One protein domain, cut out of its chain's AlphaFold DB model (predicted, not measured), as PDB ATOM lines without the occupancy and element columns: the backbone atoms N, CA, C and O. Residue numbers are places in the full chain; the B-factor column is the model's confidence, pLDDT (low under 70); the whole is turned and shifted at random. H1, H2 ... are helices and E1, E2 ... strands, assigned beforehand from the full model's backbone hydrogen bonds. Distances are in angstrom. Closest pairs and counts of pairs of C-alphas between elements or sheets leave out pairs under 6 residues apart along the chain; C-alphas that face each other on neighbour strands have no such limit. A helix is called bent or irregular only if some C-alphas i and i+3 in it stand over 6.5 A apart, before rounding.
ATOM      1  N   THR A  46      43.443  21.934 -66.134       76.31
ATOM      2  CA  THR A  46      44.454  22.462 -65.208       76.31
ATOM      3  C   THR A  46      45.489  23.311 -65.941       76.31
ATOM      4  O   THR A  46      45.813  23.039 -67.088       76.31
ATOM      5  N   SER A  47      46.059  24.322 -65.289       78.81
ATOM      6  CA  SER A  47      47.195  25.093 -65.821       78.81
ATOM      7  C   SER A  47      48.522  24.319 -65.815       78.81
ATOM      8  O   SER A  47      49.507  24.788 -66.375       78.81
ATOM      9  N   SER A  48      48.589  23.140 -65.182       83.00
ATOM     10  CA  SER A  48      49.841  22.394 -65.013       83.00
ATOM     11  C   SER A  48      49.837  21.052 -65.739       83.00
ATOM     12  O   SER A  48      49.144  20.112 -65.342       83.00
ATOM     13  N   LYS A  49      50.733  20.903 -66.723       75.62
ATOM     14  CA  LYS A  49      51.005  19.626 -67.409       75.62
ATOM     15  C   LYS A  49      51.333  18.482 -66.434       75.62
ATOM     16  O   LYS A  49      50.928  17.348 -66.666       75.62
ATOM     17  N   LYS A  50      52.001  18.774 -65.307       78.06
ATOM     18  CA  LYS A  50      52.324  17.784 -64.260       78.06
ATOM     19  C   LYS A  50      51.077  17.310 -63.500       78.06
ATOM     20  O   LYS A  50      50.973  16.127 -63.185       78.06
ATOM     21  N   LEU A  51      50.126  18.209 -63.231       72.94
ATOM     22  CA  LEU A  51      48.838  17.842 -62.630       72.94
ATOM     23  C   LEU A  51      47.948  17.091 -63.622       72.94
ATOM     24  O   LEU A  51      47.296  16.131 -63.221       72.94
ATOM     25  N   LEU A  52      47.976  17.458 -64.909       73.00
ATOM     26  CA  LEU A  52      47.250  16.729 -65.947       73.00
ATOM     27  C   LEU A  52      47.784  15.300 -66.109       73.00
ATOM     28  O   LEU A  52      47.000  14.355 -66.112       73.00
ATOM     29  N   GLN A  53      49.108  15.135 -66.176       72.75
ATOM     30  CA  GLN A  53      49.752  13.822 -66.241       72.75
ATOM     31  C   GLN A  53      49.369  12.956 -65.034       72.75
ATOM     32  O   GLN A  53      48.929  11.823 -65.210       72.75
ATOM     33  N   LYS A  54      49.443  13.510 -63.814       73.56
ATOM     34  CA  LYS A  54      49.006  12.807 -62.601       73.56
ATOM     35  C   LYS A  54      47.519  12.434 -62.655       73.56
ATOM     36  O   LYS A  54      47.162  11.313 -62.320       73.56
ATOM     37  N   HIS A  55      46.651  13.340 -63.101       74.50
ATOM     38  CA  HIS A  55      45.228  13.053 -63.266       74.50
ATOM     39  C   HIS A  55      44.987  11.895 -64.254       74.50
ATOM     40  O   HIS A  55      44.190  11.004 -63.955       74.50
ATOM     41  N   ILE A  56      45.702  11.868 -65.386       69.62
ATOM     42  CA  ILE A  56      45.642  10.773 -66.363       69.62
ATOM     43  C   ILE A  56      46.148   9.461 -65.741       69.62
ATOM     44  O   ILE A  56      45.541   8.414 -65.957       69.62
ATOM     45  N   GLU A  57      47.208   9.498 -64.935       69.50
ATOM     46  CA  GLU A  57      47.729   8.322 -64.226       69.50
ATOM     47  C   GLU A  57      46.770   7.788 -63.149       69.50
ATOM     48  O   GLU A  57      46.591   6.577 -63.054       69.50
ATOM     49  N   ASP A  58      46.120   8.668 -62.384       65.31
ATOM     50  CA  ASP A  58      45.231   8.293 -61.276       65.31
ATOM     51  C   ASP A  58      43.819   7.862 -61.744       65.31
ATOM     52  O   ASP A  58      43.172   7.068 -61.062       65.31
ATOM     53  N   ASN A  59      43.324   8.381 -62.880       66.69
ATOM     54  CA  ASN A  59      41.920   8.216 -63.320       66.69
ATOM     55  C   ASN A  59      41.753   7.541 -64.693       66.69
ATOM     56  O   ASN A  59      40.649   7.125 -65.052       66.69
ATOM     57  N   HIS A  60      42.815   7.476 -65.500       69.00
ATOM     58  CA  HIS A  60      42.745   7.075 -66.909       69.00
ATOM     59  C   HIS A  60      43.869   6.125 -67.348       69.00
ATOM     60  O   HIS A  60      44.057   5.898 -68.552       69.00
ATOM     61  N   SER A  61      44.616   5.588 -66.384       67.69
ATOM     62  CA  SER A  61      45.622   4.561 -66.604       67.69
ATOM     63  C   SER A  61      44.960   3.189 -66.645       67.69
ATOM     64  O   SER A  61      44.273   2.807 -65.705       67.69
ATOM     65  N   ASN A  62      45.234   2.407 -67.689       66.38
ATOM     66  CA  ASN A  62      44.810   1.005 -67.784       66.38
ATOM     67  C   ASN A  62      45.711   0.084 -66.923       66.38
ATOM     68  O   ASN A  62      46.038  -1.030 -67.322       66.38
ATOM     69  N   LYS A  63      46.196   0.573 -65.772       74.19
ATOM     70  CA  LYS A  63      46.990  -0.209 -64.817       74.19
ATOM     71  C   LYS A  63      46.039  -0.851 -63.823       74.19
ATOM     72  O   LYS A  63      45.444  -0.154 -63.004       74.19
ATOM     73  N   LEU A  64      45.937  -2.172 -63.875       77.56
ATOM     74  CA  LEU A  64      45.275  -2.942 -62.836       77.56
ATOM     75  C   LEU A  64      46.295  -3.251 -61.734       77.56
ATOM     76  O   LEU A  64      47.336  -3.860 -61.995       77.56
ATOM     77  N   TYR A  65      46.007  -2.784 -60.522       81.69
ATOM     78  CA  TYR A  65      46.755  -3.097 -59.309       81.69
ATOM     79  C   TYR A  65      46.096  -4.304 -58.646       81.69
ATOM     80  O   TYR A  65      44.980  -4.201 -58.132       81.69
ATOM     81  N   GLU A  66      46.775  -5.448 -58.689       77.56
ATOM     82  CA  GLU A  66      46.292  -6.696 -58.100       77.56
ATOM     83  C   GLU A  66      46.988  -6.968 -56.768       77.56
ATOM     84  O   GLU A  66      48.221  -6.902 -56.670       77.56
ATOM     85  N   CYS A  67      46.194  -7.283 -55.743       79.44
ATOM     86  CA  CYS A  67      46.720  -7.724 -54.461       79.44
ATOM     87  C   CYS A  67      47.300  -9.133 -54.610       79.44
ATOM     88  O   CYS A  67      46.697 -10.002 -55.231       79.44
ATOM     89  N   GLN A  68      48.473  -9.374 -54.025       76.81
ATOM     90  CA  GLN A  68      49.094 -10.702 -54.038       76.81
ATOM     91  C   GLN A  68      48.575 -11.606 -52.907       76.81
ATOM     92  O   GLN A  68      48.795 -12.811 -52.943       76.81
ATOM     93  N   ASN A  69      47.881 -11.026 -51.923       70.44
ATOM     94  CA  ASN A  69      47.458 -11.677 -50.683       70.44
ATOM     95  C   ASN A  69      45.940 -11.936 -50.625       70.44
ATOM     96  O   ASN A  69      45.463 -12.589 -49.704       70.44
ATOM     97  N   CYS A  70      45.160 -11.413 -51.577       76.75
ATOM     98  CA  CYS A  70      43.727 -11.683 -51.710       76.75
ATOM     99  C   CYS A  70      43.240 -11.351 -53.130       76.75
ATOM    100  O   CYS A  70      43.980 -10.791 -53.934       76.75
ATOM    101  N   GLN A  71      41.969 -11.624 -53.431       76.19
ATOM    102  CA  GLN A  71      41.378 -11.399 -54.759       76.19
ATOM    103  C   GLN A  71      41.107  -9.915 -55.101       76.19
ATOM    104  O   GLN A  71      40.522  -9.622 -56.143       76.19
ATOM    105  N   TYR A  72      41.504  -8.961 -54.250       73.94
ATOM    106  CA  TYR A  72      41.245  -7.536 -54.469       73.94
ATOM    107  C   TYR A  72      42.038  -6.978 -55.659       73.94
ATOM    108  O   TYR A  72      43.266  -7.091 -55.728       73.94
ATOM    109  N   LYS A  73      41.329  -6.301 -56.567       79.19
ATOM    110  CA  LYS A  73      41.895  -5.617 -57.735       79.19
ATOM    111  C   LYS A  73      41.348  -4.194 -57.823       79.19
ATOM    112  O   LYS A  73      40.166  -3.968 -57.579       79.19
ATOM    113  N   SER A  74      42.189  -3.235 -58.198       77.62
ATOM    114  CA  SER A  74      41.793  -1.829 -58.354       77.62
ATOM    115  C   SER A  74      42.508  -1.180 -59.536       77.62
ATOM    116  O   SER A  74      43.704  -1.371 -59.714       77.62
ATOM    117  N   HIS A  75      41.803  -0.353 -60.307       72.19
ATOM    118  CA  HIS A  75      42.423   0.537 -61.303       72.19
ATOM    119  C   HIS A  75      42.975   1.830 -60.671       72.19
ATOM    120  O   HIS A  75      43.768   2.544 -61.276       72.19
ATOM    121  N   ASN A  76      42.566   2.143 -59.437       72.62
ATOM    122  CA  ASN A  76      42.987   3.330 -58.705       72.62
ATOM    123  C   ASN A  76      44.087   2.966 -57.696       72.62
ATOM    124  O   ASN A  76      43.843   2.230 -56.729       72.62
ATOM    125  N   LYS A  77      45.282   3.538 -57.889       76.56
ATOM    126  CA  LYS A  77      46.450   3.304 -57.030       76.56
ATOM    127  C   LYS A  77      46.199   3.675 -55.562       76.56
ATOM    128  O   LYS A  77      46.634   2.954 -54.673       76.56
ATOM    129  N   ARG A  78      45.484   4.774 -55.284       74.19
ATOM    130  CA  ARG A  78      45.195   5.222 -53.908       74.19
ATOM    131  C   ARG A  78      44.344   4.200 -53.156       74.19
ATOM    132  O   ARG A  78      44.643   3.903 -52.003       74.19
ATOM    133  N   LEU A  79      43.313   3.662 -53.810       72.81
ATOM    134  CA  LEU A  79      42.452   2.632 -53.222       72.81
ATOM    135  C   LEU A  79      43.212   1.315 -53.017       72.81
ATOM    136  O   LEU A  79      43.029   0.669 -51.990       72.81
ATOM    137  N   TYR A  80      44.126   0.969 -53.931       80.19
ATOM    138  CA  TYR A  80      45.014  -0.182 -53.761       80.19
ATOM    139  C   TYR A  80      45.930  -0.049 -52.533       80.19
ATOM    140  O   TYR A  80      45.976  -0.952 -51.700       80.19
ATOM    141  N   GLU A  81      46.628   1.082 -52.377       73.44
ATOM    142  CA  GLU A  81      47.508   1.298 -51.218       73.44
ATOM    143  C   GLU A  81      46.723   1.306 -49.901       73.44
ATOM    144  O   GLU A  81      47.163   0.706 -48.923       73.44
ATOM    145  N   GLN A  82      45.535   1.924 -49.871       72.44
ATOM    146  CA  GLN A  82      44.673   1.906 -48.687       72.44
ATOM    147  C   GLN A  82      44.189   0.484 -48.357       72.44
ATOM    148  O   GLN A  82      44.183   0.101 -47.191       72.44
ATOM    149  N   HIS A  83      43.837  -0.323 -49.363       79.75
ATOM    150  CA  HIS A  83      43.535  -1.738 -49.164       79.75
ATOM    151  C   HIS A  83      44.738  -2.496 -48.569       79.75
ATOM    152  O   HIS A  83      44.568  -3.202 -47.574       79.75
ATOM    153  N   ARG A  84      45.946  -2.309 -49.124       77.94
ATOM    154  CA  ARG A  84      47.191  -2.941 -48.651       77.94
ATOM    155  C   ARG A  84      47.480  -2.605 -47.185       77.94
ATOM    156  O   ARG A  84      47.705  -3.508 -46.384       77.94
ATOM    157  N   ILE A  85      47.408  -1.322 -46.835       73.00
ATOM    158  CA  ILE A  85      47.619  -0.816 -45.473       73.00
ATOM    159  C   ILE A  85      46.587  -1.397 -44.497       73.00
ATOM    160  O   ILE A  85      46.971  -1.940 -43.462       73.00
ATOM    161  N   ASN A  86      45.298  -1.330 -44.843       68.62
ATOM    162  CA  ASN A  86      44.207  -1.665 -43.926       68.62
ATOM    163  C   ASN A  86      43.972  -3.168 -43.728       68.62
ATOM    164  O   ASN A  86      43.440  -3.533 -42.690       68.62
ATOM    165  N   ASN A  87      44.280  -4.012 -44.722       71.44
ATOM    166  CA  ASN A  87      43.895  -5.435 -44.700       71.44
ATOM    167  C   ASN A  87      45.089  -6.390 -44.571       71.44
ATOM    168  O   ASN A  87      44.898  -7.524 -44.148       71.44
ATOM    169  N   HIS A  88      46.300  -5.952 -44.940       74.75
ATOM    170  CA  HIS A  88      47.494  -6.816 -44.956       74.75
ATOM    171  C   HIS A  88      48.629  -6.313 -44.066       74.75
ATOM    172  O   HIS A  88      49.482  -7.104 -43.678       74.75
ATOM    173  N   GLN A  89      48.667  -5.015 -43.742       68.75
ATOM    174  CA  GLN A  89      49.722  -4.447 -42.890       68.75
ATOM    175  C   GLN A  89      49.226  -3.971 -41.516       68.75
ATOM    176  O   GLN A  89      50.052  -3.807 -40.620       68.75
ATOM    177  N   ASN A  90      47.913  -3.762 -41.341       72.25
ATOM    178  CA  ASN A  90      47.278  -3.273 -40.108       72.25
ATOM    179  C   ASN A  90      47.998  -2.051 -39.502       72.25
ATOM    180  O   ASN A  90      48.215  -1.972 -38.291       72.25
ATOM    181  N   ILE A  91      48.409  -1.110 -40.361       76.06
ATOM    182  CA  ILE A  91      49.128   0.100 -39.944       76.06
ATOM    183  C   ILE A  91      48.119   1.201 -39.624       76.06
ATOM    184  O   ILE A  91      47.353   1.645 -40.483       76.06
ATOM    185  N   LEU A  92      48.172   1.671 -38.384       80.75
ATOM    186  CA  LEU A  92      47.516   2.872 -37.904       80.75
ATOM    187  C   LEU A  92      48.541   4.011 -37.889       80.75
ATOM    188  O   LEU A  92      49.608   3.889 -37.292       80.75
ATOM    189  N   TYR A  93      48.214   5.124 -38.539       85.25
ATOM    190  CA  TYR A  93      49.004   6.343 -38.455       85.25
ATOM    191  C   TYR A  93      48.625   7.112 -37.191       85.25
ATOM    192  O   TYR A  93      47.458   7.481 -37.029       85.25
ATOM    193  N   ASP A  94      49.598   7.331 -36.315       86.75
ATOM    194  CA  ASP A  94      49.455   8.003 -35.021       86.75
ATOM    195  C   ASP A  94      50.225   9.326 -35.059       86.75
ATOM    196  O   ASP A  94      51.365   9.373 -35.526       86.75
ATOM    197  N   CYS A  95      49.596  10.432 -34.664       86.75
ATOM    198  CA  CYS A  95      50.221  11.741 -34.807       86.75
ATOM    199  C   CYS A  95      51.128  12.039 -33.611       86.75
ATOM    200  O   CYS A  95      50.682  12.136 -32.474       86.75
ATOM    201  N   THR A  96      52.409  12.292 -33.874       88.25
ATOM    202  CA  THR A  96      53.378  12.665 -32.827       88.25
ATOM    203  C   THR A  96      53.089  14.022 -32.170       88.25
ATOM    204  O   THR A  96      53.570  14.284 -31.072       88.25
ATOM    205  N   PHE A  97      52.273  14.873 -32.802       83.31
ATOM    206  CA  PHE A  97      51.940  16.220 -32.323       83.31
ATOM    207  C   PHE A  97      50.590  16.312 -31.585       83.31
ATOM    208  O   PHE A  97      50.328  17.318 -30.928       83.31
ATOM    209  N   CYS A  98      49.700  15.316 -31.702       87.69
ATOM    210  CA  CYS A  98      48.401  15.299 -31.009       87.69
ATOM    211  C   CYS A  98      47.744  13.910 -31.047       87.69
ATOM    212  O   CYS A  98      48.115  13.069 -31.850       87.69
ATOM    213  N   SER A  99      46.677  13.686 -30.278       88.44
ATOM    214  CA  SER A  99      45.988  12.385 -30.173       88.44
ATOM    215  C   SER A  99      45.238  11.890 -31.432       88.44
ATOM    216  O   SER A  99      44.393  11.000 -31.324       88.44
ATOM    217  N   TYR A 100      45.472  12.469 -32.615       87.12
ATOM    218  CA  TYR A 100      44.804  12.084 -33.860       87.12
ATOM    219  C   TYR A 100      45.386  10.790 -34.441       87.12
ATOM    220  O   TYR A 100      46.588  10.704 -34.697       87.12
ATOM    221  N   LYS A 101      44.514   9.812 -34.723       87.38
ATOM    222  CA  LYS A 101      44.888   8.509 -35.296       87.38
ATOM    223  C   LYS A 101      44.015   8.159 -36.497       87.38
ATOM    224  O   LYS A 101      42.811   8.411 -36.484       87.38
ATOM    225  N   THR A 102      44.588   7.554 -37.535       82.50
ATOM    226  CA  THR A 102      43.833   7.107 -38.720       82.50
ATOM    227  C   THR A 102      44.548   5.989 -39.472       82.50
ATOM    228  O   THR A 102      45.768   5.972 -39.549       82.50
ATOM    229  N   ASN A 103      43.815   5.070 -40.101       78.44
ATOM    230  CA  ASN A 103      44.399   4.091 -41.031       78.44
ATOM    231  C   ASN A 103      44.577   4.659 -42.460       78.44
ATOM    232  O   ASN A 103      45.166   4.029 -43.334       78.44
ATOM    233  N   ASN A 104      44.110   5.887 -42.722       79.19
ATOM    234  CA  ASN A 104      44.175   6.506 -44.040       79.19
ATOM    235  C   ASN A 104      45.376   7.457 -44.166       79.19
ATOM    236  O   ASN A 104      45.321   8.609 -43.732       79.19
ATOM    237  N   ARG A 105      46.438   7.004 -44.849       81.56
ATOM    238  CA  ARG A 105      47.678   7.778 -45.068       81.56
ATOM    239  C   ARG A 105      47.441   9.179 -45.639       81.56
ATOM    240  O   ARG A 105      48.160  10.107 -45.284       81.56
ATOM    241  N   PHE A 106      46.458   9.349 -46.527       80.44
ATOM    242  CA  PHE A 106      46.155  10.667 -47.093       80.44
ATOM    243  C   PHE A 106      45.591  11.608 -46.025       80.44
ATOM    244  O   PHE A 106      46.090  12.719 -45.882       80.44
ATOM    245  N   MET A 107      44.610  11.139 -45.244       81.94
ATOM    246  CA  MET A 107      44.016  11.938 -44.168       81.94
ATOM    247  C   MET A 107      45.034  12.277 -43.082       81.94
ATOM    248  O   MET A 107      44.956  13.345 -42.489       81.94
ATOM    249  N   PHE A 108      46.000  11.391 -42.830       85.06
ATOM    250  CA  PHE A 108      47.095  11.658 -41.903       85.06
ATOM    251  C   PHE A 108      48.009  12.794 -42.384       85.06
ATOM    252  O   PHE A 108      48.291  13.721 -41.630       85.06
ATOM    253  N   LEU A 109      48.432  12.760 -43.652       84.12
ATOM    254  CA  LEU A 109      49.271  13.814 -44.234       84.12
ATOM    255  C   LEU A 109      48.520  15.151 -44.345       84.12
ATOM    256  O   LEU A 109      49.107  16.197 -44.088       84.12
ATOM    257  N   GLU A 110      47.228  15.125 -44.677       83.06
ATOM    258  CA  GLU A 110      46.375  16.320 -44.712       83.06
ATOM    259  C   GLU A 110      46.170  16.923 -43.314       83.06
ATOM    260  O   GLU A 110      46.322  18.130 -43.143       83.06
ATOM    261  N   HIS A 111      45.916  16.092 -42.297       87.56
ATOM    262  CA  HIS A 111      45.904  16.510 -40.894       87.56
ATOM    263  C   HIS A 111      47.244  17.145 -40.488       87.56
ATOM    264  O   HIS A 111      47.269  18.255 -39.962       87.56
ATOM    265  N   LYS A 112      48.368  16.487 -40.793       85.25
ATOM    266  CA  LYS A 112      49.715  16.974 -40.469       85.25
ATOM    267  C   LYS A 112      50.031  18.317 -41.143       85.25
ATOM    268  O   LYS A 112      50.610  19.195 -40.510       85.25
ATOM    269  N   GLN A 113      49.590  18.511 -42.387       89.12
ATOM    270  CA  GLN A 113      49.727  19.782 -43.100       89.12
ATOM    271  C   GLN A 113      48.827  20.884 -42.515       89.12
ATOM    272  O   GLN A 113      49.291  21.996 -42.289       89.12
ATOM    273  N   ASN A 114      47.542  20.600 -42.281       87.38
ATOM    274  CA  ASN A 114      46.544  21.635 -41.990       87.38
ATOM    275  C   ASN A 114      46.407  21.950 -40.491       87.38
ATOM    276  O   ASN A 114      46.143  23.093 -40.132       87.38
ATOM    277  N   THR A 115      46.564  20.954 -39.613       88.69
ATOM    278  CA  THR A 115      46.429  21.114 -38.154       88.69
ATOM    279  C   THR A 115      47.732  21.584 -37.512       88.69
ATOM    280  O   THR A 115      47.697  22.460 -36.655       88.69
ATOM    281  N   HIS A 116      48.874  21.059 -37.968       87.19
ATOM    282  CA  HIS A 116      50.204  21.393 -37.429       87.19
ATOM    283  C   HIS A 116      50.996  22.358 -38.320       87.19
ATOM    284  O   HIS A 116      52.166  22.617 -38.060       87.19
ATOM    285  N   GLN A 117      50.359  22.894 -39.370       85.25
ATOM    286  CA  GLN A 117      50.903  23.908 -40.290       85.25
ATOM    287  C   GLN A 117      52.254  23.528 -40.928       85.25
ATOM    288  O   GLN A 117      53.035  24.392 -41.324       85.25
ATOM    289  N   ILE A 118      52.533  22.226 -41.053       81.88
ATOM    290  CA  ILE A 118      53.806  21.736 -41.586       81.88
ATOM    291  C   ILE A 118      53.880  22.025 -43.085       81.88
ATOM    292  O   ILE A 118      52.948  21.733 -43.842       81.88
ATOM    293  N   GLU A 119      55.013  22.574 -43.531       78.69
ATOM    294  CA  GLU A 119      55.228  22.898 -44.937       78.69
ATOM    295  C   GLU A 119      55.014  21.680 -45.842       78.69
ATOM    296  O   GLU A 119      55.513  20.582 -45.591       78.69
ATOM    297  N   LYS A 120      54.352  21.892 -46.980       75.12
ATOM    298  CA  LYS A 120      54.031  20.844 -47.965       75.12
ATOM    299  C   LYS A 120      55.256  20.082 -48.513       75.12
ATOM    300  O   LYS A 120      55.110  18.976 -49.026       75.12
ATOM    301  N   SER A 121      56.448  20.671 -48.423       73.81
ATOM    302  CA  SER A 121      57.766  20.077 -48.713       73.81
ATOM    303  C   SER A 121      58.218  19.056 -47.653       73.81
ATOM    304  O   SER A 121      58.911  18.090 -47.980       73.81
ATOM    305  N   GLN A 122      57.816  19.266 -46.399       72.81
ATOM    306  CA  GLN A 122      58.235  18.532 -45.204       72.81
ATOM    307  C   GLN A 122      57.176  17.522 -44.720       72.81
ATOM    308  O   GLN A 122      57.508  16.590 -43.988       72.81
ATOM    309  N   VAL A 123      55.918  17.651 -45.164       79.88
ATOM    310  CA  VAL A 123      54.811  16.721 -44.865       79.88
ATOM    311  C   VAL A 123      55.116  15.304 -45.375       79.88
ATOM    312  O   VAL A 123      54.888  14.946 -46.533       79.88
ATOM    313  N   LYS A 124      55.630  14.476 -44.464       79.94
ATOM    314  CA  LYS A 124      55.900  13.042 -44.617       79.94
ATOM    315  C   LYS A 124      55.439  12.302 -43.359       79.94
ATOM    316  O   LYS A 124      55.238  12.917 -42.313       79.94
ATOM    317  N   VAL A 125      55.283  10.986 -43.484       75.38
ATOM    318  CA  VAL A 125      55.084  10.090 -42.336       75.38
ATOM    319  C   VAL A 125      56.457   9.643 -41.841       75.38
ATOM    320  O   VAL A 125      57.246   9.172 -42.663       75.38
ATOM    321  N   SER A 126      56.727   9.817 -40.551       78.38
ATOM    322  CA  SER A 126      57.907   9.286 -39.854       78.38
ATOM    323  C   SER A 126      57.694   7.819 -39.463       78.38
ATOM    324  O   SER A 126      56.554   7.370 -39.363       78.38
ATOM    325  N   GLU A 127      58.760   7.060 -39.208       72.00
ATOM    326  CA  GLU A 127      58.635   5.651 -38.789       72.00
ATOM    327  C   GLU A 127      57.886   5.518 -37.451       72.00
ATOM    328  O   GLU A 127      56.981   4.694 -37.334       72.00
ATOM    329  N   ASP A 128      58.144   6.427 -36.505       75.12
ATOM    330  CA  ASP A 128      57.467   6.497 -35.198       75.12
ATOM    331  C   ASP A 128      55.963   6.829 -35.291       75.12
ATOM    332  O   ASP A 128      55.214   6.637 -34.336       75.12
ATOM    333  N   GLU A 129      55.495   7.314 -36.447       81.00
ATOM    334  CA  GLU A 129      54.078   7.605 -36.713       81.00
ATOM    335  C   GLU A 129      53.322   6.379 -37.264       81.00
ATOM    336  O   GLU A 129      52.140   6.489 -37.588       81.00
ATOM    337  N   MET A 130      53.973   5.216 -37.418       80.44
ATOM    338  CA  MET A 130      53.408   4.006 -38.034       80.44
ATOM    339  C   MET A 130      53.255   2.855 -37.027       80.44
ATOM    340  O   MET A 130      54.092   1.959 -36.935       80.44
ATOM    341  N   VAL A 131      52.133   2.838 -36.307       78.50
ATOM    342  CA  VAL A 131      51.835   1.837 -35.272       78.50
ATOM    343  C   VAL A 131      51.133   0.619 -35.883       78.50
ATOM    344  O   VAL A 131      50.142   0.756 -36.598       78.50
ATOM    345  N   LYS A 132      51.598  -0.599 -35.580       71.62
ATOM    346  CA  LYS A 132      50.885  -1.841 -35.936       71.62
ATOM    347  C   LYS A 132      49.768  -2.111 -34.927       71.62
ATOM    348  O   LYS A 132      50.044  -2.219 -33.733       71.62
ATOM    349  N   SER A 133      48.524  -2.256 -35.381       55.03
ATOM    350  CA  SER A 133      47.388  -2.563 -34.503       55.03
ATOM    351  C   SER A 133      47.027  -4.053 -34.517       55.03
ATOM    352  O   SER A 133      46.482  -4.543 -35.506       55.03
ATOM    353  N   GLY A 134      47.239  -4.742 -33.392       50.97
ATOM    354  CA  GLY A 134      46.725  -6.097 -33.142       50.97
ATOM    355  C   GLY A 134      47.713  -7.244 -33.416       50.97
ATOM    356  O   GLY A 134      48.771  -7.027 -34.012       50.97
ATOM    357  N   SER A 147      55.004  -5.187 -52.725       47.28
ATOM    358  CA  SER A 147      54.051  -6.302 -52.813       47.28
ATOM    359  C   SER A 147      52.805  -5.922 -53.636       47.28
ATOM    360  O   SER A 147      51.709  -5.707 -53.111       47.28
ATOM    361  N   PHE A 148      52.981  -5.767 -54.953       47.91
ATOM    362  CA  PHE A 148      51.889  -5.621 -55.923       47.91
ATOM    363  C   PHE A 148      52.298  -6.112 -57.314       47.91
ATOM    364  O   PHE A 148      53.443  -5.940 -57.734       47.91
ATOM    365  N   ARG A 149      51.344  -6.656 -58.080       57.47
ATOM    366  CA  ARG A 149      51.521  -6.879 -59.525       57.47
ATOM    367  C   ARG A 149      50.819  -5.757 -60.292       57.47
ATOM    368  O   ARG A 149      49.632  -5.518 -60.090       57.47
ATOM    369  N   ILE A 150      51.559  -5.066 -61.167       55.81
ATOM    370  CA  ILE A 150      50.966  -4.225 -62.219       55.81
ATOM    371  C   ILE A 150      50.821  -5.105 -63.448       55.81
ATOM    372  O   ILE A 150      51.815  -5.404 -64.114       55.81
ATOM    373  N   VAL A 151      49.588  -5.462 -63.784       59.56
ATOM    374  CA  VAL A 151      49.295  -6.035 -65.095       59.56
ATOM    375  C   VAL A 151      49.179  -4.872 -66.080       59.56
ATOM    376  O   VAL A 151      48.257  -4.058 -65.996       59.56
ATOM    377  N   LYS A 152      50.138  -4.761 -67.007       52.94
ATOM    378  CA  LYS A 152      49.915  -4.022 -68.254       52.94
ATOM    379  C   LYS A 152      49.085  -4.939 -69.144       52.94
ATOM    380  O   LYS A 152      49.606  -5.960 -69.579       52.94
TER     381      LYS A 152
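This is residues 46 to 134 and 147 to 152 of the 361 residues of the protein "C2H2-type domain-containing protein" of Pseudocohnilembus persalinus (UniProt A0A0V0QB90). The domain is a flat, loose string of two small strand-loop-helix units, E1 to H2 and then E2 to H3, in each of which the chain folds back after the strand and the first turns of the helix lie near that strand. A second strand pairs with each unit's own, E4 with E1 and E3 with E2; H2 links the two units, and before the first of them residues 47 to 54, partly in H1, stick out. The printed part has 95 residues with three named helices and four named strands in the order H1, E1, H2, E2, H3, E3, E4; its two sheets, E1 - E4 and E2 - E3, are both antiparallel, and the class is mixed, helices and strands. The whole is loose, with a radius of gyration of the C-alphas of 15.4 A and spans of 42 by 41 by 15 A.

H1, residues 49 to 59, is close to but not clearly touching H2, residues 77 to 89; their closest C-alphas are those of Asp 58 and Lys 77, 6.7 A apart, at a steep tilt of 55 degrees, the same way. E1, residues 63 to 66, has its C-alpha closest to H2 at Tyr 65, 6.5 A from that of Tyr 80. E1 is antiparallel to E4, residues 149 to 152, with N 66 and O 149 within hydrogen-bond range at 3.2 A. Residues 65 to 66 of E1 also pair, antiparallel, with residues 73 to 74. H2 is close to but not clearly touching H3, residues 105 to 115, about perpendicular at 77 degrees; their closest C-alphas are those of Gln 82 and Arg 105, 7.5 A apart. E2, residues 91 to 94, comes closest to H3 at the C-alphas of Tyr 93 and Phe 108, 6.6 A apart. E2 is antiparallel to E3, residues 130 to 132, with N 92 and O 131 at 2.8 A and N 131 and O 92 at 2.9 A, both within hydrogen-bond range. Residues 93 to 94 of E2 also pair, antiparallel, with residues 101 to 102. H1 and H3 are apart. In H1 and H3 every O i to N i+4 pair is within hydrogen-bond range; in H2 it is 8 of 9.

H1 begins at C-alpha 49, (51.005, 19.626, -67.409), and is 15.1 A long. E1 measures 9.4 A. H2 measures 16.5 A and is neither bent nor irregular, but only just: C-alphas 86 and 89 are 6.3 A apart. E2 measures 9.3 A, H3, from C-alpha 105 at (47.678, 7.778, -45.068), 15.1 A, and E3 6.7 A. E4, 9.3 A long, ends at C-alpha 152, (49.915, -4.022, -68.254).

The C-alphas farthest apart are those of Ser 47 and Gly 134, 45.2 A. Residues 135 to 146 are not printed, and C-alphas 134 and 147 are 21.0 A apart across the cut. The link from H3 to E3, residues 116 to 129, is long. The mean pLDDT of the printed part is 75.8; it is under 70 at residues 56 to 62, 86, 89, 133 to 134 and 147 to 152.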